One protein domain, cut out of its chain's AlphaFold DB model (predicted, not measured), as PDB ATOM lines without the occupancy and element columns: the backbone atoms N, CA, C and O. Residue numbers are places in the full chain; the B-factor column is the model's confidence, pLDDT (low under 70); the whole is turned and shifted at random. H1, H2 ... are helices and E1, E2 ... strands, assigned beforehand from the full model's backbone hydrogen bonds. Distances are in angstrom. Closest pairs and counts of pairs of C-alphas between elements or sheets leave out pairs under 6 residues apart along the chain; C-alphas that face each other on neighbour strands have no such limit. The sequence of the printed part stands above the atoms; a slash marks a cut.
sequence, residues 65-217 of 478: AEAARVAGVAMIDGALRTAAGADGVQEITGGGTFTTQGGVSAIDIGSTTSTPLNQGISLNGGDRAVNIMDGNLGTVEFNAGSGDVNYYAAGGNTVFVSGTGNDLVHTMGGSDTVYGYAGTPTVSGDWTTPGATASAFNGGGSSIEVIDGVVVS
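What this domain is: This is residues 65 to 217 of the 478 residues of an uncharacterized protein of Komagataeibacter melaceti (UniProt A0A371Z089). Two parallel sheets sit face to face as a sandwich, made by a chain wound in stacked turns like a solenoid, with each turn putting one strand into the one sheet and the next strand into the other. The long helix H1 covers E3 and E5 on the face of the seven-strand sheet that is turned away from the six-strand sheet. The printed part has 153 residues, with one named helix followed by thirteen named strands along the chain, H1 and then E1 to E13. The seven-strand sheet has the order E1 E3 E5 E7 E9 E11 E13 and the six-strand sheet the order E2 E4 E6 E8 E10 E12, both parallel throughout; the class is mixed, helices and strands. The whole is compact, with a radius of gyration of the C-alphas of 13.7 A, and rounded, spanning 36 by 35 by 33 A.

Where its parts are: The largest sheet holds E1, residues 89 to 92, E3, residues 106 to 109, E5, residues 130 to 134, E7, residues 149 to 153, E9, residues 168 to 171, E11, residues 186 to 188, and E13, residues 215 to 217. E5 is 12.6 A long from first to last C-alpha and E7 12.0 A. The other sheet holds E2, residues 96 to 99, E4, residues 120 to 124, E6, residues 139 to 143, E8, residues 157 to 161, E10, residues 175 to 179, and E12, residues 207 to 211. E4 is 13.7 A long, E10 13.5 A and E12 13.4 A. H1, residues 65 to 84, is 28.0 A long; its first C-alpha, that of Ala 65, is at (58.851, 77.123, 102.545). C-alpha 130, where E5 begins, is at (50.488, 76.984, 76.538), and C-alpha 217, where E13 ends, is at (40.652, 84.714, 92.855).

How they stand to each other: In the largest sheet E1 and E13 are the edge strands, and from edge to edge the strands' lines turn by 103 degrees. E5 and E7 are parallel at 9 degrees, with N 132 and O 150 at 2.8 A, within hydrogen-bond range. E3 and E5 are parallel at 18 degrees, with N 109 and O 133 at 2.8 A. E9 and E11 are parallel at 31 degrees, with N 169 and O 186 at 2.8 A. The second sheet forms a sandwich with it, two sheets face to face: the parts that face each other are 10.0 A centre to centre and their best planes 10 degrees apart. In that second sheet E6 and E8 are parallel at 10 degrees, with N 142 and O 159 at 2.8 A, and E10 and E12 at 16 degrees, with N 178 and O 209 at 2.8 A. H1 is on the largest sheet, making two layers, a helix on one face of a sheet. Its height over the sheet is 9.2 A. It lies over E3 and E5 and runs along the strands, at 23 degrees to E5 on the local plane. The closest C-alphas of H1 and E3 are those of Ala 84 and Ala 106, 5.8 A apart; those of H1 and E5 are Asp 77 and Met 133, 6.3 A apart. H1 is not on the second sheet. In H1 every O i to N i+4 pair is within hydrogen-bond range.

The domain as a whole: The two C-alphas farthest apart are those of Ser 114 and Gly 213, at 38.2 A. The printed part has no cut. The link from E11 to E12, residues 189 to 206, is long; its C-alphas lie 11 to 20 A from the mean of the C-alphas. The mean pLDDT of the printed part is 81.2, and 33 residues are under 70: residues 65 to 76, 78, 111 to 116, 173 and 193 to 205.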
ATOM      1  N   ALA A  65      59.527  76.442 103.649       53.94
ATOM      2  CA  ALA A  65      58.851  77.123 102.545       53.94
ATOM      3  C   ALA A  65      59.564  76.887 101.205       53.94
ATOM      4  O   ALA A  65      58.932  76.526 100.218       53.94
ATOM      5  N   GLU A  66      60.891  77.015 101.171       56.28
ATOM      6  CA  GLU A  66      61.665  76.773  99.952       56.28
ATOM      7  C   GLU A  66      61.639  75.282  99.567       56.28
ATOM      8  O   GLU A  66      61.544  74.932  98.393       56.28
ATOM      9  N   ALA A  67      61.636  74.380 100.554       57.88
ATOM     10  CA  ALA A  67      61.482  72.948 100.311       57.88
ATOM     11  C   ALA A  67      60.081  72.580  99.782       57.88
ATOM     12  O   ALA A  67      59.970  71.736  98.891       57.88
ATOM     13  N   ALA A  68      59.021  73.233 100.272       53.88
ATOM     14  CA  ALA A  68      57.662  73.074  99.756       53.88
ATOM     15  C   ALA A  68      57.526  73.585  98.317       53.88
ATOM     16  O   ALA A  68      56.939  72.891  97.486       53.88
ATOM     17  N   ARG A  69      58.150  74.725  97.994       57.78
ATOM     18  CA  ARG A  69      58.219  75.261  96.626       57.78
ATOM     19  C   ARG A  69      58.919  74.292  95.680       57.78
ATOM     20  O   ARG A  69      58.351  73.927  94.659       57.78
ATOM     21  N   VAL A  70      60.099  73.786  96.047       58.19
ATOM     22  CA  VAL A  70      60.841  72.801  95.236       58.19
ATOM     23  C   VAL A  70      60.043  71.500  95.048       58.19
ATOM     24  O   VAL A  70      60.020  70.940  93.951       58.19
ATOM     25  N   ALA A  71      59.348  71.027  96.088       57.66
ATOM     26  CA  ALA A  71      58.481  69.852  96.000       57.66
ATOM     27  C   ALA A  71      57.268  70.082  95.078       57.66
ATOM     28  O   ALA A  71      56.915  69.197  94.295       57.66
ATOM     29  N   GLY A  72      56.641  71.261  95.155       59.22
ATOM     30  CA  GLY A  72      55.524  71.660  94.301       59.22
ATOM     31  C   GLY A  72      55.931  71.790  92.836       59.22
ATOM     32  O   GLY A  72      55.295  71.181  91.975       59.22
ATOM     33  N   VAL A  73      57.050  72.470  92.569       64.12
ATOM     34  CA  VAL A  73      57.654  72.605  91.233       64.12
ATOM     35  C   VAL A  73      57.857  71.241  90.582       64.12
ATOM     36  O   VAL A  73      57.406  71.024  89.462       64.12
ATOM     37  N   ALA A  74      58.461  70.290  91.300       62.84
ATOM     38  CA  ALA A  74      58.767  68.970  90.754       62.84
ATOM     39  C   ALA A  74      57.516  68.129  90.432       62.84
ATOM     40  O   ALA A  74      57.501  67.382  89.451       62.84
ATOM     41  N   MET A  75      56.456  68.226  91.244       63.22
ATOM     42  CA  MET A  75      55.208  67.492  90.989       63.22
ATOM     43  C   MET A  75      54.447  68.053  89.785       63.22
ATOM     44  O   MET A  75      53.886  67.292  88.994       63.22
ATOM     45  N   ILE A  76      54.433  69.377  89.644       65.25
ATOM     46  CA  ILE A  76      53.681  70.068  88.594       65.25
ATOM     47  C   ILE A  76      54.420  69.991  87.268       65.25
ATOM     48  O   ILE A  76      53.787  69.694  86.258       65.25
ATOM     49  N   ASP A  77      55.748  70.112  87.276       70.69
ATOM     50  CA  ASP A  77      56.585  69.872  86.101       70.69
ATOM     51  C   ASP A  77      56.337  68.471  85.510       70.69
ATOM     52  O   ASP A  77      56.045  68.320  84.321       70.69
ATOM     53  N   GLY A  78      56.317  67.429  86.350       69.75
ATOM     54  CA  GLY A  78      56.014  66.063  85.909       69.75
ATOM     55  C   GLY A  78      54.611  65.907  85.303       69.75
ATOM     56  O   GLY A  78      54.435  65.229  84.282       69.75
ATOM     57  N   ALA A  79      53.606  66.554  85.901       70.00
ATOM     58  CA  ALA A  79      52.236  66.547  85.393       70.00
ATOM     59  C   ALA A  79      52.116  67.301  84.057       70.00
ATOM     60  O   ALA A  79      51.512  66.787  83.115       70.00
ATOM     61  N   LEU A  80      52.751  68.468  83.940       73.44
ATOM     62  CA  LEU A  80      52.770  69.291  82.731       73.44
ATOM     63  C   LEU A  80      53.474  68.591  81.571       73.44
ATOM     64  O   LEU A  80      52.947  68.558  80.460       73.44
ATOM     65  N   ARG A  81      54.610  67.942  81.834       75.69
ATOM     66  CA  ARG A  81      55.319  67.112  80.846       75.69
ATOM     67  C   ARG A  81      54.466  65.952  80.356       75.69
ATOM     68  O   ARG A  81      54.486  65.626  79.171       75.69
ATOM     69  N   THR A  82      53.691  65.347  81.253       76.69
ATOM     70  CA  THR A  82      52.751  64.279  80.893       76.69
ATOM     71  C   THR A  82      51.600  64.821  80.042       76.69
ATOM     72  O   THR A  82      51.250  64.216  79.027       76.69
ATOM     73  N   ALA A  83      51.044  65.978  80.415       74.00
ATOM     74  CA  ALA A  83      49.963  66.639  79.691       74.00
ATOM     75  C   ALA A  83      50.394  67.140  78.302       74.00
ATOM     76  O   ALA A  83      49.591  67.112  77.370       74.00
ATOM     77  N   ALA A  84      51.659  67.539  78.135       79.12
ATOM     78  CA  ALA A  84      52.191  68.037  76.869       79.12
ATOM     79  C   ALA A  84      52.213  66.984  75.747       79.12
ATOM     80  O   ALA A  84      52.202  67.324  74.564       79.12
ATOM     81  N   GLY A  85      52.220  65.694  76.099       77.94
ATOM     82  CA  GLY A  85      52.045  64.597  75.150       77.94
ATOM     83  C   GLY A  85      52.945  64.702  73.911       77.94
ATOM     84  O   GLY A  85      54.169  64.708  74.013       77.94
ATOM     85  N   ALA A  86      52.326  64.739  72.725       73.19
ATOM     86  CA  ALA A  86      53.028  64.800  71.439       73.19
ATOM     87  C   ALA A  86      53.441  66.220  71.010       73.19
ATOM     88  O   ALA A  86      54.302  66.347  70.139       73.19
ATOM     89  N   ASP A  87      52.839  67.254  71.604       77.69
ATOM     90  CA  ASP A  87      53.130  68.661  71.307       77.69
ATOM     91  C   ASP A  87      54.475  69.077  71.947       77.69
ATOM     92  O   ASP A  87      55.217  69.892  71.402       77.69
ATOM     93  N   GLY A  88      54.884  68.403  73.027       83.75
ATOM     94  CA  GLY A  88      56.233  68.503  73.590       83.75
ATOM     95  C   GLY A  88      56.464  69.743  74.460       83.75
ATOM     96  O   GLY A  88      55.572  70.569  74.664       83.75
ATOM     97  N   VAL A  89      57.680  69.839  75.011       88.00
ATOM     98  CA  VAL A  89      58.066  70.839  76.022       88.00
ATOM     99  C   VAL A  89      59.249  71.667  75.532       88.00
ATOM    100  O   VAL A  89      60.257  71.113  75.091       88.00
ATOM    101  N   GLN A  90      59.139  72.991  75.628       91.50
ATOM    102  CA  GLN A  90      60.266  73.905  75.442       91.50
ATOM    103  C   GLN A  90      60.959  74.145  76.787       91.50
ATOM    104  O   GLN A  90      60.356  74.695  77.700       91.50
ATOM    105  N   GLU A  91      62.235  73.781  76.892       89.56
ATOM    106  CA  GLU A  91      63.026  73.999  78.109       89.56
ATOM    107  C   GLU A  91      63.847  75.290  78.013       89.56
ATOM    108  O   GLU A  91      64.564  75.523  77.033       89.56
ATOM    109  N   ILE A  92      63.765  76.125  79.049       89.00
ATOM    110  CA  ILE A  92      64.552  77.344  79.225       89.00
ATOM    111  C   ILE A  92      65.473  77.140  80.427       89.00
ATOM    112  O   ILE A  92      65.055  77.195  81.579       89.00
ATOM    113  N   THR A  93      66.755  76.906  80.157       86.88
ATOM    114  CA  THR A  93      67.762  76.568  81.181       86.88
ATOM    115  C   THR A  93      68.792  77.681  81.406       86.88
ATOM    116  O   THR A  93      69.864  77.437  81.958       86.88
ATOM    117  N   GLY A  94      68.531  78.897  80.918       87.31
ATOM    118  CA  GLY A  94      69.461  80.024  80.974       87.31
ATOM    119  C   GLY A  94      68.765  81.369  80.766       87.31
ATOM    120  O   GLY A  94      67.647  81.420  80.266       87.31
ATOM    121  N   GLY A  95      69.438  82.454  81.152       91.06
ATOM    122  CA  GLY A  95      68.924  83.818  80.992       91.06
ATOM    123  C   GLY A  95      68.908  84.296  79.539       91.06
ATOM    124  O   GLY A  95      69.699  83.832  78.713       91.06
ATOM    125  N   GLY A  96      68.040  85.264  79.243       93.62
ATOM    126  CA  GLY A  96      67.938  85.884  77.921       93.62
ATOM    127  C   GLY A  96      66.504  86.118  77.454       93.62
ATOM    128  O   GLY A  96      65.557  86.030  78.231       93.62
ATOM    129  N   THR A  97      66.365  86.429  76.165       95.31
ATOM    130  CA  THR A  97      65.070  86.668  75.518       95.31
ATOM    131  C   THR A  97      64.688  85.488  74.636       95.31
ATOM    132  O   THR A  97      65.477  85.047  73.798       95.31
ATOM    133  N   PHE A  98      63.459  85.014  74.790       94.44
ATOM    134  CA  PHE A  98      62.930  83.834  74.128       94.44
ATOM    135  C   PHE A  98      61.565  84.126  73.488       94.44
ATOM    136  O   PHE A  98      60.896  85.120  73.772       94.44
ATOM    137  N   THR A  99      61.153  83.233  72.594       91.56
ATOM    138  CA  THR A  99      59.804  83.195  72.016       91.56
ATOM    139  C   THR A  99      59.280  81.771  72.136       91.56
ATOM    140  O   THR A  99      60.073  80.818  72.109       91.56
ATOM    141  N   THR A 100      57.969  81.616  72.294       88.75
ATOM    142  CA  THR A 100      57.342  80.292  72.321       88.75
ATOM    143  C   THR A 100      57.526  79.595  70.976       88.75
ATOM    144  O   THR A 100      57.182  80.149  69.928       88.75
ATOM    145  N   GLN A 101      58.072  78.380  70.986       85.69
ATOM    146  CA  GLN A 101      58.296  77.602  69.772       85.69
ATOM    147  C   GLN A 101      56.973  77.108  69.177       85.69
ATOM    148  O   GLN A 101      56.050  76.711  69.881       85.69
ATOM    149  N   GLY A 102      56.873  77.096  67.848       79.94
ATOM    150  CA  GLY A 102      55.683  76.581  67.177       79.94
ATOM    151  C   GLY A 102      55.481  75.089  67.452       79.94
ATOM    152  O   GLY A 102      56.366  74.286  67.166       79.94
ATOM    153  N   GLY A 103      54.298  74.725  67.950       79.44
ATOM    154  CA  GLY A 103      53.898  73.333  68.167       79.44
ATOM    155  C   GLY A 103      54.067  72.815  69.593       79.44
ATOM    156  O   GLY A 103      53.584  71.719  69.838       79.44
ATOM    157  N   VAL A 104      54.664  73.588  70.511       85.50
ATOM    158  CA  VAL A 104      54.744  73.212  71.934       85.50
ATOM    159  C   VAL A 104      53.462  73.574  72.678       85.50
ATOM    160  O   VAL A 104      52.809  74.566  72.353       85.50
ATOM    161  N   SER A 105      53.116  72.773  73.682       88.19
ATOM    162  CA  SER A 105      51.978  73.012  74.585       88.19
ATOM    163  C   SER A 105      52.413  73.235  76.036       88.19
ATOM    164  O   SER A 105      51.572  73.502  76.898       88.19
ATOM    165  N   ALA A 106      53.714  73.097  76.317       90.12
ATOM    166  CA  ALA A 106      54.296  73.373  77.618       90.12
ATOM    167  C   ALA A 106      55.674  74.039  77.512       90.12
ATOM    168  O   ALA A 106      56.454  73.760  76.594       90.12
ATOM    169  N   ILE A 107      55.975  74.900  78.479       90.62
ATOM    170  CA  ILE A 107      57.276  75.542  78.657       90.62
ATOM    171  C   ILE A 107      57.718  75.293  80.087       90.62
ATOM    172  O   ILE A 107      56.955  75.515  81.020       90.62
ATOM    173  N   ASP A 108      58.953  74.846  80.244       88.44
ATOM    174  CA  ASP A 108      59.585  74.696  81.545       88.44
ATOM    175  C   ASP A 108      60.745  75.684  81.658       88.44
ATOM    176  O   ASP A 108      61.682  75.661  80.851       88.44
ATOM    177  N   ILE A 109      60.670  76.555  82.660       87.31
ATOM    178  CA  ILE A 109      61.676  77.555  82.978       87.31
ATOM    179  C   ILE A 109      62.424  77.111  84.233       87.31
ATOM    180  O   ILE A 109      61.943  77.225  85.356       87.31
ATOM    181  N   GLY A 110      63.653  76.637  84.039       74.06
ATOM    182  CA  GLY A 110      64.583  76.378  85.132       74.06
ATOM    183  C   GLY A 110      64.270  75.183  86.033       74.06
ATOM    184  O   GLY A 110      65.038  74.973  86.969       74.06
ATOM    185  N   SER A 111      63.230  74.376  85.787       67.19
ATOM    186  CA  SER A 111      62.929  73.240  86.674       67.19
ATOM    187  C   SER A 111      63.831  72.014  86.435       67.19
ATOM    188  O   SER A 111      64.086  71.236  87.355       67.19
ATOM    189  N   THR A 112      64.419  71.875  85.240       65.81
ATOM    190  CA  THR A 112      65.366  70.790  84.902       65.81
ATOM    191  C   THR A 112      66.837  71.117  85.143       65.81
ATOM    192  O   THR A 112      67.714  70.296  84.846       65.81
ATOM    193  N   THR A 113      67.163  72.305  85.658       61.25
ATOM    194  CA  THR A 113      68.560  72.669  85.903       61.25
ATOM    195  C   THR A 113      69.099  71.955  87.142       61.25
ATOM    196  O   THR A 113      68.426  71.814  88.156       61.25
ATOM    197  N   SER A 114      70.366  71.524  87.098       57.19
ATOM    198  CA  SER A 114      71.019  70.831  88.227       57.19
ATOM    199  C   SER A 114      71.186  71.700  89.483       57.19
ATOM    200  O   SER A 114      71.548  71.204  90.543       57.19
ATOM    201  N   THR A 115      70.982  73.007  89.342       58.09
ATOM    202  CA  THR A 115      70.936  74.016  90.405       58.09
ATOM    203  C   THR A 115      69.774  74.957  90.100       58.09
ATOM    204  O   THR A 115      69.572  75.211  88.909       58.09
ATOM    205  N   PRO A 116      69.068  75.526  91.094       66.19
ATOM    206  CA  PRO A 116      67.972  76.457  90.832       66.19
ATOM    207  C   PRO A 116      68.399  77.592  89.894       66.19
ATOM    208  O   PRO A 116      69.430  78.238  90.118       66.19
ATOM    209  N   LEU A 117      67.644  77.800  88.813       75.06
ATOM    210  CA  LEU A 117      67.906  78.885  87.874       75.06
ATOM    211  C   LEU A 117      67.628  80.218  88.578       75.06
ATOM    212  O   LEU A 117      66.628  80.353  89.266       75.06
ATOM    213  N   ASN A 118      68.526  81.193  88.449       80.56
ATOM    214  CA  ASN A 118      68.334  82.539  88.991       80.56
ATOM    215  C   ASN A 118      68.862  83.549  87.976       80.56
ATOM    216  O   ASN A 118      70.022  83.966  88.029       80.56
ATOM    217  N   GLN A 119      68.049  83.826  86.963       85.31
ATOM    218  CA  GLN A 119      68.413  84.676  85.836       85.31
ATOM    219  C   GLN A 119      67.269  85.622  85.471       85.31
ATOM    220  O   GLN A 119      66.117  85.382  85.816       85.31
ATOM    221  N   GLY A 120      67.602  86.689  84.744       89.44
ATOM    222  CA  GLY A 120      66.612  87.501  84.042       89.44
ATOM    223  C   GLY A 120      66.190  86.813  82.745       89.44
ATOM    224  O   GLY A 120      67.043  86.496  81.905       89.44
ATOM    225  N   ILE A 121      64.892  86.577  82.587       93.88
ATOM    226  CA  ILE A 121      64.303  85.925  81.417       93.88
ATOM    227  C   ILE A 121      63.180  86.807  80.890       93.88
ATOM    228  O   ILE A 121      62.366  87.296  81.660       93.88
ATOM    229  N   SER A 122      63.141  87.004  79.575       95.31
ATOM    230  CA  SER A 122      62.014  87.631  78.884       95.31
ATOM    231  C   SER A 122      61.482  86.652  77.847       95.31
ATOM    232  O   SER A 122      62.252  86.132  77.036       95.31
ATOM    233  N   LEU A 123      60.190  86.353  77.873       94.44
ATOM    234  CA  LEU A 123      59.568  85.362  77.004       94.44
ATOM    235  C   LEU A 123      58.303  85.943  76.373       94.44
ATOM    236  O   LEU A 123      57.418  86.432  77.064       94.44
ATOM    237  N   ASN A 124      58.215  85.867  75.045       94.25
ATOM    238  CA  ASN A 124      57.024  86.296  74.314       94.25
ATOM    239  C   ASN A 124      56.179  85.087  73.907       94.25
ATOM    240  O   ASN A 124      56.684  84.176  73.238       94.25
ATOM    241  N   GLY A 125      54.910  85.136  74.301       91.75
ATOM    242  CA  GLY A 125      53.824  84.225  73.979       91.75
ATOM    243  C   GLY A 125      53.483  84.177  72.491       91.75
ATOM    244  O   GLY A 125      53.812  85.072  71.710       91.75
ATOM    245  N   GLY A 126      52.802  83.101  72.108       90.88
ATOM    246  CA  GLY A 126      52.343  82.857  70.746       90.88
ATOM    247  C   GLY A 126      50.827  82.951  70.603       90.88
ATOM    248  O   GLY A 126      50.116  83.504  71.438       90.88
ATOM    249  N   ASP A 127      50.323  82.378  69.518       92.31
ATOM    250  CA  ASP A 127      48.897  82.299  69.193       92.31
ATOM    251  C   ASP A 127      48.225  80.997  69.660       92.31
ATOM    252  O   ASP A 127      47.029  80.800  69.447       92.31
ATOM    253  N   ARG A 128      48.987  80.098  70.293       91.12
ATOM    254  CA  ARG A 128      48.528  78.791  70.774       91.12
ATOM    255  C   ARG A 128      48.493  78.745  72.290       91.12
ATOM    256  O   ARG A 128      49.310  79.386  72.944       91.12
ATOM    257  N   ALA A 129      47.582  77.928  72.812       91.62
ATOM    258  CA  ALA A 129      47.495  77.681  74.240       91.62
ATOM    259  C   ALA A 129      48.775  77.019  74.771       91.62
ATOM    260  O   ALA A 129      49.310  76.105  74.133       91.62
ATOM    261  N   VAL A 130      49.245  77.469  75.933       91.88
ATOM    262  CA  VAL A 130      50.488  76.984  76.538       91.88
ATOM    263  C   VAL A 130      50.387  76.943  78.058       91.88
ATOM    264  O   VAL A 130      49.872  77.863  78.685       91.88
ATOM    265  N   ASN A 131      50.912  75.870  78.649       90.81
ATOM    266  CA  ASN A 131      51.134  75.800  80.089       90.81
ATOM    267  C   ASN A 131      52.598  76.119  80.398       90.81
ATOM    268  O   ASN A 131      53.492  75.635  79.703       90.81
ATOM    269  N   ILE A 132      52.870  76.905  81.429       90.00
ATOM    270  CA  ILE A 132      54.224  77.343  81.761       90.00
ATOM    271  C   ILE A 132      54.518  76.974  83.203       90.00
ATOM    272  O   ILE A 132      53.764  77.347  84.089       90.00
ATOM    273  N   MET A 133      55.612  76.255  83.430       86.81
ATOM    274  CA  MET A 133      56.164  76.032  84.758       86.81
ATOM    275  C   MET A 133      57.339  76.978  84.961       86.81
ATOM    276  O   MET A 133      58.341  76.861  84.256       86.81
ATOM    277  N   ASP A 134      57.227  77.896  85.917       86.62
ATOM    278  CA  ASP A 134      58.304  78.817  86.258       86.62
ATOM    279  C   ASP A 134      58.963  78.446  87.587       86.62
ATOM    280  O   ASP A 134      58.466  78.758  88.669       86.62
ATOM    281  N   GLY A 135      60.096  77.750  87.489       79.00
ATOM    282  CA  GLY A 135      60.978  77.429  88.608       79.00
ATOM    283  C   GLY A 135      62.170  78.381  88.748       79.00
ATOM    284  O   GLY A 135      63.080  78.097  89.529       79.00
ATOM    285  N   ASN A 136      62.226  79.483  87.991       82.44
ATOM    286  CA  ASN A 136      63.327  80.436  88.078       82.44
ATOM    287  C   ASN A 136      63.207  81.278  89.357       82.44
ATOM    288  O   ASN A 136      62.232  81.978  89.576       82.44
ATOM    289  N   LEU A 137      64.248  81.276  90.186       80.25
ATOM    290  CA  LEU A 137      64.373  82.125  91.377       80.25
ATOM    291  C   LEU A 137      64.722  83.589  91.051       80.25
ATOM    292  O   LEU A 137      64.817  84.412  91.960       80.25
ATOM    293  N   GLY A 138      64.996  83.891  89.780       81.12
ATOM    294  CA  GLY A 138      65.266  85.238  89.284       81.12
ATOM    295  C   GLY A 138      63.986  85.968  88.877       81.12
ATOM    296  O   GLY A 138      62.925  85.744  89.445       81.12
ATOM    297  N   THR A 139      64.082  86.846  87.879       88.50
ATOM    298  CA  THR A 139      62.914  87.562  87.344       88.50
ATOM    299  C   THR A 139      62.533  87.008  85.983       88.50
ATOM    300  O   THR A 139      63.395  86.917  85.101       88.50
ATOM    301  N   VAL A 140      61.255  86.681  85.800       92.25
ATOM    302  CA  VAL A 140      60.702  86.290  84.500       92.25
ATOM    303  C   VAL A 140      59.676  87.316  84.053       92.25
ATOM    304  O   VAL A 140      58.671  87.530  84.715       92.25
ATOM    305  N   GLU A 141      59.934  87.948  82.915       94.88
ATOM    306  CA  GLU A 141      58.963  88.769  82.203       94.88
ATOM    307  C   GLU A 141      58.314  87.919  81.108       94.88
ATOM    308  O   GLU A 141      58.995  87.434  80.198       94.88
ATOM    309  N   PHE A 142      57.002  87.737  81.183       95.50
ATOM    310  CA  PHE A 142      56.238  86.992  80.198       95.50
ATOM    311  C   PHE A 142      55.199  87.887  79.527       95.50
ATOM    312  O   PHE A 142      54.271  88.365  80.171       95.50
ATOM    313  N   ASN A 143      55.335  88.071  78.215       94.81
ATOM    314  CA  ASN A 143      54.418  88.860  77.396       94.81
ATOM    315  C   ASN A 143      53.512  87.918  76.598       94.81
ATOM    316  O   ASN A 143      53.950  87.348  75.597       94.81
ATOM    317  N   ALA A 144      52.272  87.725  77.038       94.56
ATOM    318  CA  ALA A 144      51.325  86.811  76.411       94.56
ATOM    319  C   ALA A 144      50.878  87.295  75.016       94.56
ATOM    320  O   ALA A 144      50.822  88.486  74.712       94.56
ATOM    321  N   GLY A 145      50.590  86.327  74.141       91.88
ATOM    322  CA  GLY A 145      50.140  86.561  72.769       91.88
ATOM    323  C   GLY A 145      48.619  86.472  72.641       91.88
ATOM    324  O   GLY A 145      47.877  87.034  73.434       91.88
ATOM    325  N   SER A 146      48.116  85.778  71.622       93.44
ATOM    326  CA  SER A 146      46.666  85.568  71.470       93.44
ATOM    327  C   SER A 146      46.184  84.203  71.958       93.44
ATOM    328  O   SER A 146      44.980  83.961  71.951       93.44
ATOM    329  N   GLY A 147      47.104  83.296  72.297       93.00
ATOM    330  CA  GLY A 147      46.777  81.994  72.874       93.00
ATOM    331  C   GLY A 147      46.536  82.076  74.379       93.00
ATOM    332  O   GLY A 147      47.118  82.933  75.034       93.00
ATOM    333  N   ASP A 148      45.713  81.171  74.907       93.94
ATOM    334  CA  ASP A 148      45.443  81.059  76.347       93.94
ATOM    335  C   ASP A 148      46.700  80.607  77.107       93.94
ATOM    336  O   ASP A 148      47.350  79.625  76.726       93.94
ATOM    337  N   VAL A 149      47.036  81.288  78.197       94.31
ATOM    338  CA  VAL A 149      48.217  80.958  79.000       94.31
ATOM    339  C   VAL A 149      47.803  80.439  80.365       94.31
ATOM    340  O   VAL A 149      46.986  81.044  81.045       94.31
ATOM    341  N   ASN A 150      48.405  79.328  80.779       92.06
ATOM    342  CA  ASN A 150      48.293  78.803  82.133       92.06
ATOM    343  C   ASN A 150      49.681  78.812  82.794       92.06
ATOM    344  O   ASN A 150      50.508  77.941  82.513       92.06
ATOM    345  N   TYR A 151      49.971  79.843  83.584       92.44
ATOM    346  CA  TYR A 151      51.302  80.163  84.099       92.44
ATOM    347  C   TYR A 151      51.436  79.777  85.571       92.44
ATOM    348  O   TYR A 151      50.741  80.327  86.409       92.44
ATOM    349  N   TYR A 152      52.361  78.887  85.912       88.31
ATOM    350  CA  TYR A 152      52.650  78.476  87.285       88.31
ATOM    351  C   TYR A 152      53.912  79.185  87.795       88.31
ATOM    352  O   TYR A 152      55.026  78.691  87.602       88.31
ATOM    353  N   ALA A 153      53.729  80.336  88.448       86.75
ATOM    354  CA  ALA A 153      54.773  81.162  89.058       86.75
ATOM    355  C   ALA A 153      55.213  80.574  90.408       86.75
ATOM    356  O   ALA A 153      54.727  80.950  91.478       86.75
ATOM    357  N   ALA A 154      56.096  79.576  90.365       76.62
ATOM    358  CA  ALA A 154      56.528  78.871  91.570       76.62
ATOM    359  C   ALA A 154      57.798  79.462  92.189       76.62
ATOM    360  O   ALA A 154      58.031  79.293  93.391       76.62
ATOM    361  N   GLY A 155      58.634  80.123  91.388       70.50
ATOM    362  CA  GLY A 155      59.907  80.724  91.783       70.50
ATOM    363  C   GLY A 155      59.932  82.248  91.638       70.50
ATOM    364  O   GLY A 155      59.127  82.822  90.918       70.50
ATOM    365  N   GLY A 156      60.905  82.883  92.301       77.94
ATOM    366  CA  GLY A 156      61.375  84.225  91.945       77.94
ATOM    367  C   GLY A 156      60.319  85.331  91.979       77.94
ATOM    368  O   GLY A 156      59.500  85.375  92.892       77.94
ATOM    369  N   ASN A 157      60.422  86.245  91.010       86.19
ATOM    370  CA  ASN A 157      59.471  87.327  90.767       86.19
ATOM    371  C   ASN A 157      58.994  87.259  89.312       86.19
ATOM    372  O   ASN A 157      59.818  87.311  88.390       86.19
ATOM    373  N   THR A 158      57.687  87.228  89.100       90.75
ATOM    374  CA  THR A 158      57.084  87.203  87.766       90.75
ATOM    375  C   THR A 158      56.563  88.580  87.386       90.75
ATOM    376  O   THR A 158      55.927  89.259  88.181       90.75
ATOM    377  N   VAL A 159      56.792  88.985  86.142       93.12
ATOM    378  CA  VAL A 159      56.101  90.103  85.500       93.12
ATOM    379  C   VAL A 159      55.296  89.528  84.344       93.12
ATOM    380  O   VAL A 159      55.853  89.208  83.296       93.12
ATOM    381  N   PHE A 160      53.992  89.358  84.534       94.62
ATOM    382  CA  PHE A 160      53.096  88.813  83.520       94.62
ATOM    383  C   PHE A 160      52.335  89.941  82.827       94.62
ATOM    384  O   PHE A 160      51.620  90.704  83.472       94.62
ATOM    385  N   VAL A 161      52.437  90.028  81.507       93.50
ATOM    386  CA  VAL A 161      51.664  90.962  80.686       93.50
ATOM    387  C   VAL A 161      50.683  90.161  79.847       93.50
ATOM    388  O   VAL A 161      51.092  89.391  78.980       93.50
ATOM    389  N   SER A 162      49.389  90.331  80.115       91.94
ATOM    390  CA  SER A 162      48.343  89.571  79.426       91.94
ATOM    391  C   SER A 162      48.160  89.976  77.971       91.94
ATOM    392  O   SER A 162      48.333  91.129  77.560       91.94
ATOM    393  N   GLY A 163      47.768  88.980  77.195       90.69
ATOM    394  CA  GLY A 163      47.472  89.104  75.789       90.69
ATOM    395  C   GLY A 163      45.966  89.126  75.567       90.69
ATOM    396  O   GLY A 163      45.200  89.461  76.461       90.69
ATOM    397  N   THR A 164      45.503  88.771  74.370       92.12
ATOM    398  CA  THR A 164      44.051  88.678  74.108       92.12
ATOM    399  C   THR A 164      43.446  87.329  74.515       92.12
ATOM    400  O   THR A 164      42.260  87.107  74.274       92.12
ATOM    401  N   GLY A 165      44.272  86.405  75.014       91.12
ATOM    402  CA  GLY A 165      43.869  85.074  75.465       91.12
ATOM    403  C   GLY A 165      43.197  85.090  76.840       91.12
ATOM    404  O   GLY A 165      43.141  86.118  77.515       91.12
ATOM    405  N   ASN A 166      42.664  83.937  77.252       92.31
ATOM    406  CA  ASN A 166      42.204  83.725  78.623       92.31
ATOM    407  C   ASN A 166      43.391  83.262  79.466       92.31
ATOM    408  O   ASN A 166      43.722  82.076  79.491       92.31
ATOM    409  N   ASP A 167      44.038  84.219  80.117       95.00
ATOM    410  CA  ASP A 167      45.277  83.989  80.845       95.00
ATOM    411  C   ASP A 167      45.001  83.716  82.335       95.00
ATOM    412  O   ASP A 167      44.288  84.478  82.993       95.00
ATOM    413  N   LEU A 168      45.576  82.635  82.862       93.62
ATOM    414  CA  LEU A 168      45.542  82.227  84.266       93.62
ATOM    415  C   LEU A 168      46.970  82.185  84.816       93.62
ATOM    416  O   LEU A 168      47.843  81.547  84.229       93.62
ATOM    417  N   VAL A 169      47.206  82.858  85.939       92.75
ATOM    418  CA  VAL A 169      48.503  82.932  86.618       92.75
ATOM    419  C   VAL A 169      48.358  82.374  88.028       92.75
ATOM    420  O   VAL A 169      47.619  82.915  88.841       92.75
ATOM    421  N   HIS A 170      49.069  81.297  88.321       88.69
ATOM    422  CA  HIS A 170      49.116  80.669  89.627       88.69
ATOM    423  C   HIS A 170      50.330  81.158  90.413       88.69
ATOM    424  O   HIS A 170      51.451  80.983  89.937       88.69
ATOM    425  N   THR A 171      50.138  81.722  91.607       85.44
ATOM    426  CA  THR A 171      51.217  82.283  92.446       85.44
ATOM    427  C   THR A 171      51.420  81.463  93.720       85.44
ATOM    428  O   THR A 171      50.445  81.075  94.357       85.44
ATOM    429  N   MET A 172      52.669  81.124  94.075       74.62
ATOM    430  CA  MET A 172      53.020  80.391  95.321       74.62
ATOM    431  C   MET A 172      53.973  81.186  96.232       74.62
ATOM    432  O   MET A 172      54.479  80.660  97.224       74.62
ATOM    433  N   GLY A 173      54.294  82.429  95.871       68.62
ATOM    434  CA  GLY A 173      55.171  83.317  96.627       68.62
ATOM    435  C   GLY A 173      56.229  83.996  95.762       68.62
ATOM    436  O   GLY A 173      56.652  83.470  94.739       68.62
ATOM    437  N   GLY A 174      56.730  85.133  96.237       72.94
ATOM    438  CA  GLY A 174      57.492  86.070  95.414       72.94
ATOM    439  C   GLY A 174      56.831  87.443  95.438       72.94
ATOM    440  O   GLY A 174      55.843  87.652  96.148       72.94
ATOM    441  N   SER A 175      57.416  88.390  94.708       84.19
ATOM    442  CA  SER A 175      56.761  89.657  94.380       84.19
ATOM    443  C   SER A 175      56.388  89.620  92.907       84.19
ATOM    444  O   SER A 175      57.231  89.901  92.052       84.19
ATOM    445  N   ASP A 176      55.152  89.216  92.634       89.50
ATOM    446  CA  ASP A 176      54.639  89.022  91.283       89.50
ATOM    447  C   ASP A 176      53.812  90.233  90.853       89.50
ATOM    448  O   ASP A 176      52.998  90.747  91.619       89.50
ATOM    449  N   THR A 177      54.004  90.680  89.615       91.56
ATOM    450  CA  THR A 177      53.251  91.774  89.003       91.56
ATOM    451  C   THR A 177      52.494  91.256  87.782       91.56
ATOM    452  O   THR A 177      53.092  90.669  86.879       91.56
ATOM    453  N   VAL A 178      51.186  91.506  87.711       92.25
ATOM    454  CA  VAL A 178      50.315  91.072  86.609       92.25
ATOM    455  C   VAL A 178      49.620  92.275  85.973       92.25
ATOM    456  O   VAL A 178      48.966  93.060  86.654       92.25
ATOM    457  N   TYR A 179      49.737  92.403  84.652       90.94
ATOM    458  CA  TYR A 179      49.148  93.479  83.854       90.94
ATOM    459  C   TYR A 179      48.006  92.956  82.969       90.94
ATOM    460  O   TYR A 179      48.215  92.076  82.122       90.94
ATOM    461  N   GLY A 180      46.811  93.540  83.078       87.19
ATOM    462  CA  GLY A 180      45.676  93.304  82.176       87.19
ATOM    463  C   GLY A 180      45.744  94.123  80.879       87.19
ATOM    464  O   GLY A 180      44.859  94.916  80.581       87.19
ATOM    465  N   TYR A 181      46.823  93.970  80.101       84.38
ATOM    466  CA  TYR A 181      47.111  94.804  78.931       84.38
ATOM    467  C   TYR A 181      46.090  94.662  77.786       84.38
ATOM    468  O   TYR A 181      45.371  95.610  77.471       84.38
ATOM    469  N   ALA A 182      46.028  93.500  77.124       83.75
ATOM    470  CA  ALA A 182      45.087  93.262  76.018       83.75
ATOM    471  C   ALA A 182      43.889  92.379  76.418       83.75
ATOM    472  O   ALA A 182      42.937  92.238  75.640       83.75
ATOM    473  N   GLY A 183      43.926  91.818  77.627       85.12
ATOM    474  CA  GLY A 183      42.941  90.894  78.175       85.12
ATOM    475  C   GLY A 183      42.703  91.143  79.662       85.12
ATOM    476  O   GLY A 183      43.175  92.125  80.224       85.12
ATOM    477  N   THR A 184      41.937  90.256  80.291       88.00
ATOM    478  CA  THR A 184      41.604  90.313  81.725       88.00
ATOM    479  C   THR A 184      42.108  89.035  82.396       88.00
ATOM    480  O   THR A 184      41.344  88.065  82.488       88.00
ATOM    481  N   PRO A 185      43.399  88.966  82.768       92.19
ATOM    482  CA  PRO A 185      43.983  87.760  83.332       92.19
ATOM    483  C   PRO A 185      43.394  87.481  84.714       92.19
ATOM    484  O   PRO A 185      42.977  88.396  85.430       92.19
ATOM    485  N   THR A 186      43.382  86.205  85.087       92.38
ATOM    486  CA  THR A 186      43.039  85.759  86.439       92.38
ATOM    487  C   THR A 186      44.303  85.335  87.176       92.38
ATOM    488  O   THR A 186      45.093  84.569  86.636       92.38
ATOM    489  N   VAL A 187      44.487  85.803  88.405       90.75
ATOM    490  CA  VAL A 187      45.511  85.334  89.345       90.75
ATOM    491  C   VAL A 187      44.851  84.390  90.345       90.75
ATOM    492  O   VAL A 187      43.716  84.650  90.764       90.75
ATOM    493  N   SER A 188      45.496  83.269  90.669       87.44
ATOM    494  CA  SER A 188      44.956  82.318  91.637       87.44
ATOM    495  C   SER A 188      45.994  81.569  92.473       87.44
ATOM    496  O   SER A 188      46.963  81.014  91.961       87.44
ATOM    497  N   GLY A 189      45.685  81.415  93.757       77.56
ATOM    498  CA  GLY A 189      46.412  80.582  94.701       77.56
ATOM    499  C   GLY A 189      46.037  79.107  94.575       77.56
ATOM    500  O   GLY A 189      46.564  78.268  95.309       77.56
ATOM    501  N   ASP A 190      45.133  78.747  93.657       78.56
ATOM    502  CA  ASP A 190      44.793  77.353  93.399       78.56
ATOM    503  C   ASP A 190      45.870  76.668  92.556       78.56
ATOM    504  O   ASP A 190      45.901  76.790  91.337       78.56
ATOM    505  N   TRP A 191      46.718  75.868  93.192       76.50
ATOM    506  CA  TRP A 191      47.724  75.057  92.510       76.50
ATOM    507  C   TRP A 191      47.180  73.671  92.127       76.50
ATOM    508  O   TRP A 191      47.764  72.630  92.455       76.50
ATOM    509  N   THR A 192      46.032  73.628  91.444       72.94
ATOM    510  CA  THR A 192      45.536  72.407  90.797       72.94
ATOM    511  C   THR A 192      46.342  72.115  89.532       72.94
ATOM    512  O   THR A 192      46.476  72.938  88.626       72.94
ATOM    513  N   THR A 193      46.891  70.901  89.437       65.56
ATOM    514  CA  THR A 193      47.513  70.455  88.185       65.56
ATOM    515  C   THR A 193      46.451  70.226  87.112       65.56
ATOM    516  O   THR A 193      45.333  69.801  87.431       65.56
ATOM    517  N   PRO A 194      46.778  70.425  85.821       64.50
ATOM    518  CA  PRO A 194      45.831  70.166  84.746       64.50
ATOM    519  C   PRO A 194      45.313  68.719  84.787       64.50
ATOM    520  O   PRO A 194      46.075  67.761  84.661       64.50
ATOM    521  N   GLY A 195      43.999  68.562  84.970       60.00
ATOM    522  CA  GLY A 195      43.327  67.260  85.054       60.00
ATOM    523  C   GLY A 195      43.222  66.651  86.459       60.00
ATOM    524  O   GLY A 195      42.644  65.569  86.591       60.00
ATOM    525  N   ALA A 196      43.727  67.317  87.503       64.06
ATOM    526  CA  ALA A 196      43.516  66.908  88.890       64.06
ATOM    527  C   ALA A 196      42.173  67.406  89.448       64.06
ATOM    528  O   ALA A 196      41.611  68.400  88.996       64.06
ATOM    529  N   THR A 197      41.647  66.692  90.449       59.34
ATOM    530  CA  THR A 197      40.371  67.017  91.118       59.34
ATOM    531  C   THR A 197      40.551  67.634  92.507       59.34
ATOM    532  O   THR A 197      39.565  67.832  93.209       59.34
ATOM    533  N   ALA A 198      41.791  67.856  92.942       56.66
ATOM    534  CA  ALA A 198      42.126  68.434  94.238       56.66
ATOM    535  C   ALA A 198      43.359  69.331  94.095       56.66
ATOM    536  O   ALA A 198      44.280  68.985  93.349       56.66
ATOM    537  N   SER A 199      43.363  70.458  94.808       58.50
ATOM    538  CA  SER A 199      44.504  71.366  94.868       58.50
ATOM    539  C   SER A 199      45.691  70.675  95.529       58.50
ATOM    540  O   SER A 199      45.548  69.973  96.534       58.50
ATOM    541  N   ALA A 200      46.873  70.826  94.929       54.53
ATOM    542  CA  ALA A 200      48.096  70.272  95.499       54.53
ATOM    543  C   ALA A 200      48.592  71.134  96.671       54.53
ATOM    544  O   ALA A 200      49.103  70.595  97.653       54.53
ATOM    545  N   PHE A 201      48.400  72.456  96.571       61.59
ATOM    546  CA  PHE A 201      48.764  73.467  97.563       61.59
ATOM    547  C   PHE A 201      47.772  74.638  97.504       61.59
ATOM    548  O   PHE A 201      47.136  74.852  96.473       61.59
ATOM    549  N   ASN A 202      47.659  75.381  98.605       59.69
ATOM    550  CA  ASN A 202      47.033  76.703  98.626       59.69
ATOM    551  C   ASN A 202      48.181  77.726  98.607       59.69
ATOM    552  O   ASN A 202      48.991  77.724  99.534       59.69
ATOM    553  N   GLY A 203      48.310  78.494  97.525       58.72
ATOM    554  CA  GLY A 203      49.436  79.378  97.180       58.72
ATOM    555  C   GLY A 203      49.609  80.636  98.041       58.72
ATOM    556  O   GLY A 203      50.222  81.599  97.587       58.72
ATOM    557  N   GLY A 204      49.095  80.616  99.272       64.25
ATOM    558  CA  GLY A 204      49.055  81.768 100.165       64.25
ATOM    559  C   GLY A 204      50.419  82.310 100.599       64.25
ATOM    560  O   GLY A 204      51.406  81.575 100.689       64.25
ATOM    561  N   GLY A 205      50.453  83.594 100.958       68.44
ATOM    562  CA  GLY A 205      51.657  84.304 101.409       68.44
ATOM    563  C   GLY A 205      52.410  85.037 100.293       68.44
ATOM    564  O   GLY A 205      53.559  85.445 100.487       68.44
ATOM    565  N   SER A 206      51.782  85.191  99.133       76.31
ATOM    566  CA  SER A 206      52.275  85.909  97.965       76.31
ATOM    567  C   SER A 206      52.110  87.425  98.122       76.31
ATOM    568  O   SER A 206      51.194  87.925  98.779       76.31
ATOM    569  N   SER A 207      53.027  88.178  97.510       85.38
ATOM    570  CA  SER A 207      52.894  89.623  97.319       85.38
ATOM    571  C   SER A 207      52.564  89.868  95.855       85.38
ATOM    572  O   SER A 207      53.437  89.726  95.003       85.38
ATOM    573  N   ILE A 208      51.322  90.246  95.575       87.88
ATOM    574  CA  ILE A 208      50.783  90.361  94.222       87.88
ATOM    575  C   ILE A 208      50.485  91.830  93.932       87.88
ATOM    576  O   ILE A 208      49.714  92.480  94.637       87.88
ATOM    577  N   GLU A 209      51.083  92.355  92.876       90.31
ATOM    578  CA  GLU A 209      50.747  93.645  92.294       90.31
ATOM    579  C   GLU A 209      49.921  93.412  91.026       90.31
ATOM    580  O   GLU A 209      50.349  92.703  90.119       90.31
ATOM    581  N   VAL A 210      48.726  93.990  90.949       89.19
ATOM    582  CA  VAL A 210      47.846  93.837  89.789       89.19
ATOM    583  C   VAL A 210      47.466  95.180  89.193       89.19
ATOM    584  O   VAL A 210      47.147  96.131  89.907       89.19
ATOM    585  N   ILE A 211      47.539  95.270  87.869       86.69
ATOM    586  CA  ILE A 211      47.471  96.543  87.156       86.69
ATOM    587  C   ILE A 211      46.482  96.416  86.001       86.69
ATOM    588  O   ILE A 211      46.692  95.609  85.097       86.69
ATOM    589  N   ASP A 212      45.451  97.264  86.038       84.44
ATOM    590  CA  ASP A 212      44.405  97.442  85.020       84.44
ATOM    591  C   ASP A 212      43.664  96.153  84.610       84.44
ATOM    592  O   ASP A 212      44.109  95.410  83.747       84.44
ATOM    593  N   GLY A 213      42.480  95.897  85.176       81.56
ATOM    594  CA  GLY A 213      41.578  94.844  84.685       81.56
ATOM    595  C   GLY A 213      41.943  93.406  85.046       81.56
ATOM    596  O   GLY A 213      41.503  92.480  84.360       81.56
ATOM    597  N   VAL A 214      42.712  93.209  86.112       86.25
ATOM    598  CA  VAL A 214      43.075  91.879  86.611       86.25
ATOM    599  C   VAL A 214      42.036  91.379  87.614       86.25
ATOM    600  O   VAL A 214      41.516  92.139  88.438       86.25
ATOM    601  N   VAL A 215      41.743  90.080  87.553       88.56
ATOM    602  CA  VAL A 215      40.939  89.376  88.556       88.56
ATOM    603  C   VAL A 215      41.873  88.567  89.446       88.56
ATOM    604  O   VAL A 215      42.645  87.766  88.943       88.56
ATOM    605  N   VAL A 216      41.802  88.737  90.758       88.06
ATOM    606  CA  VAL A 216      42.494  87.893  91.738       88.06
ATOM    607  C   VAL A 216      41.452  86.992  92.382       88.06
ATOM    608  O   VAL A 216      40.430  87.497  92.840       88.06
ATOM    609  N   SER A 217      41.654  85.674  92.380       85.56
ATOM    610  CA  SER A 217      40.652  84.714  92.855       85.56
ATOM    611  C   SER A 217      41.239  83.593  93.707       85.56
ATOM    612  O   SER A 217      42.223  82.961  93.323       85.56
TER     613      SER A 217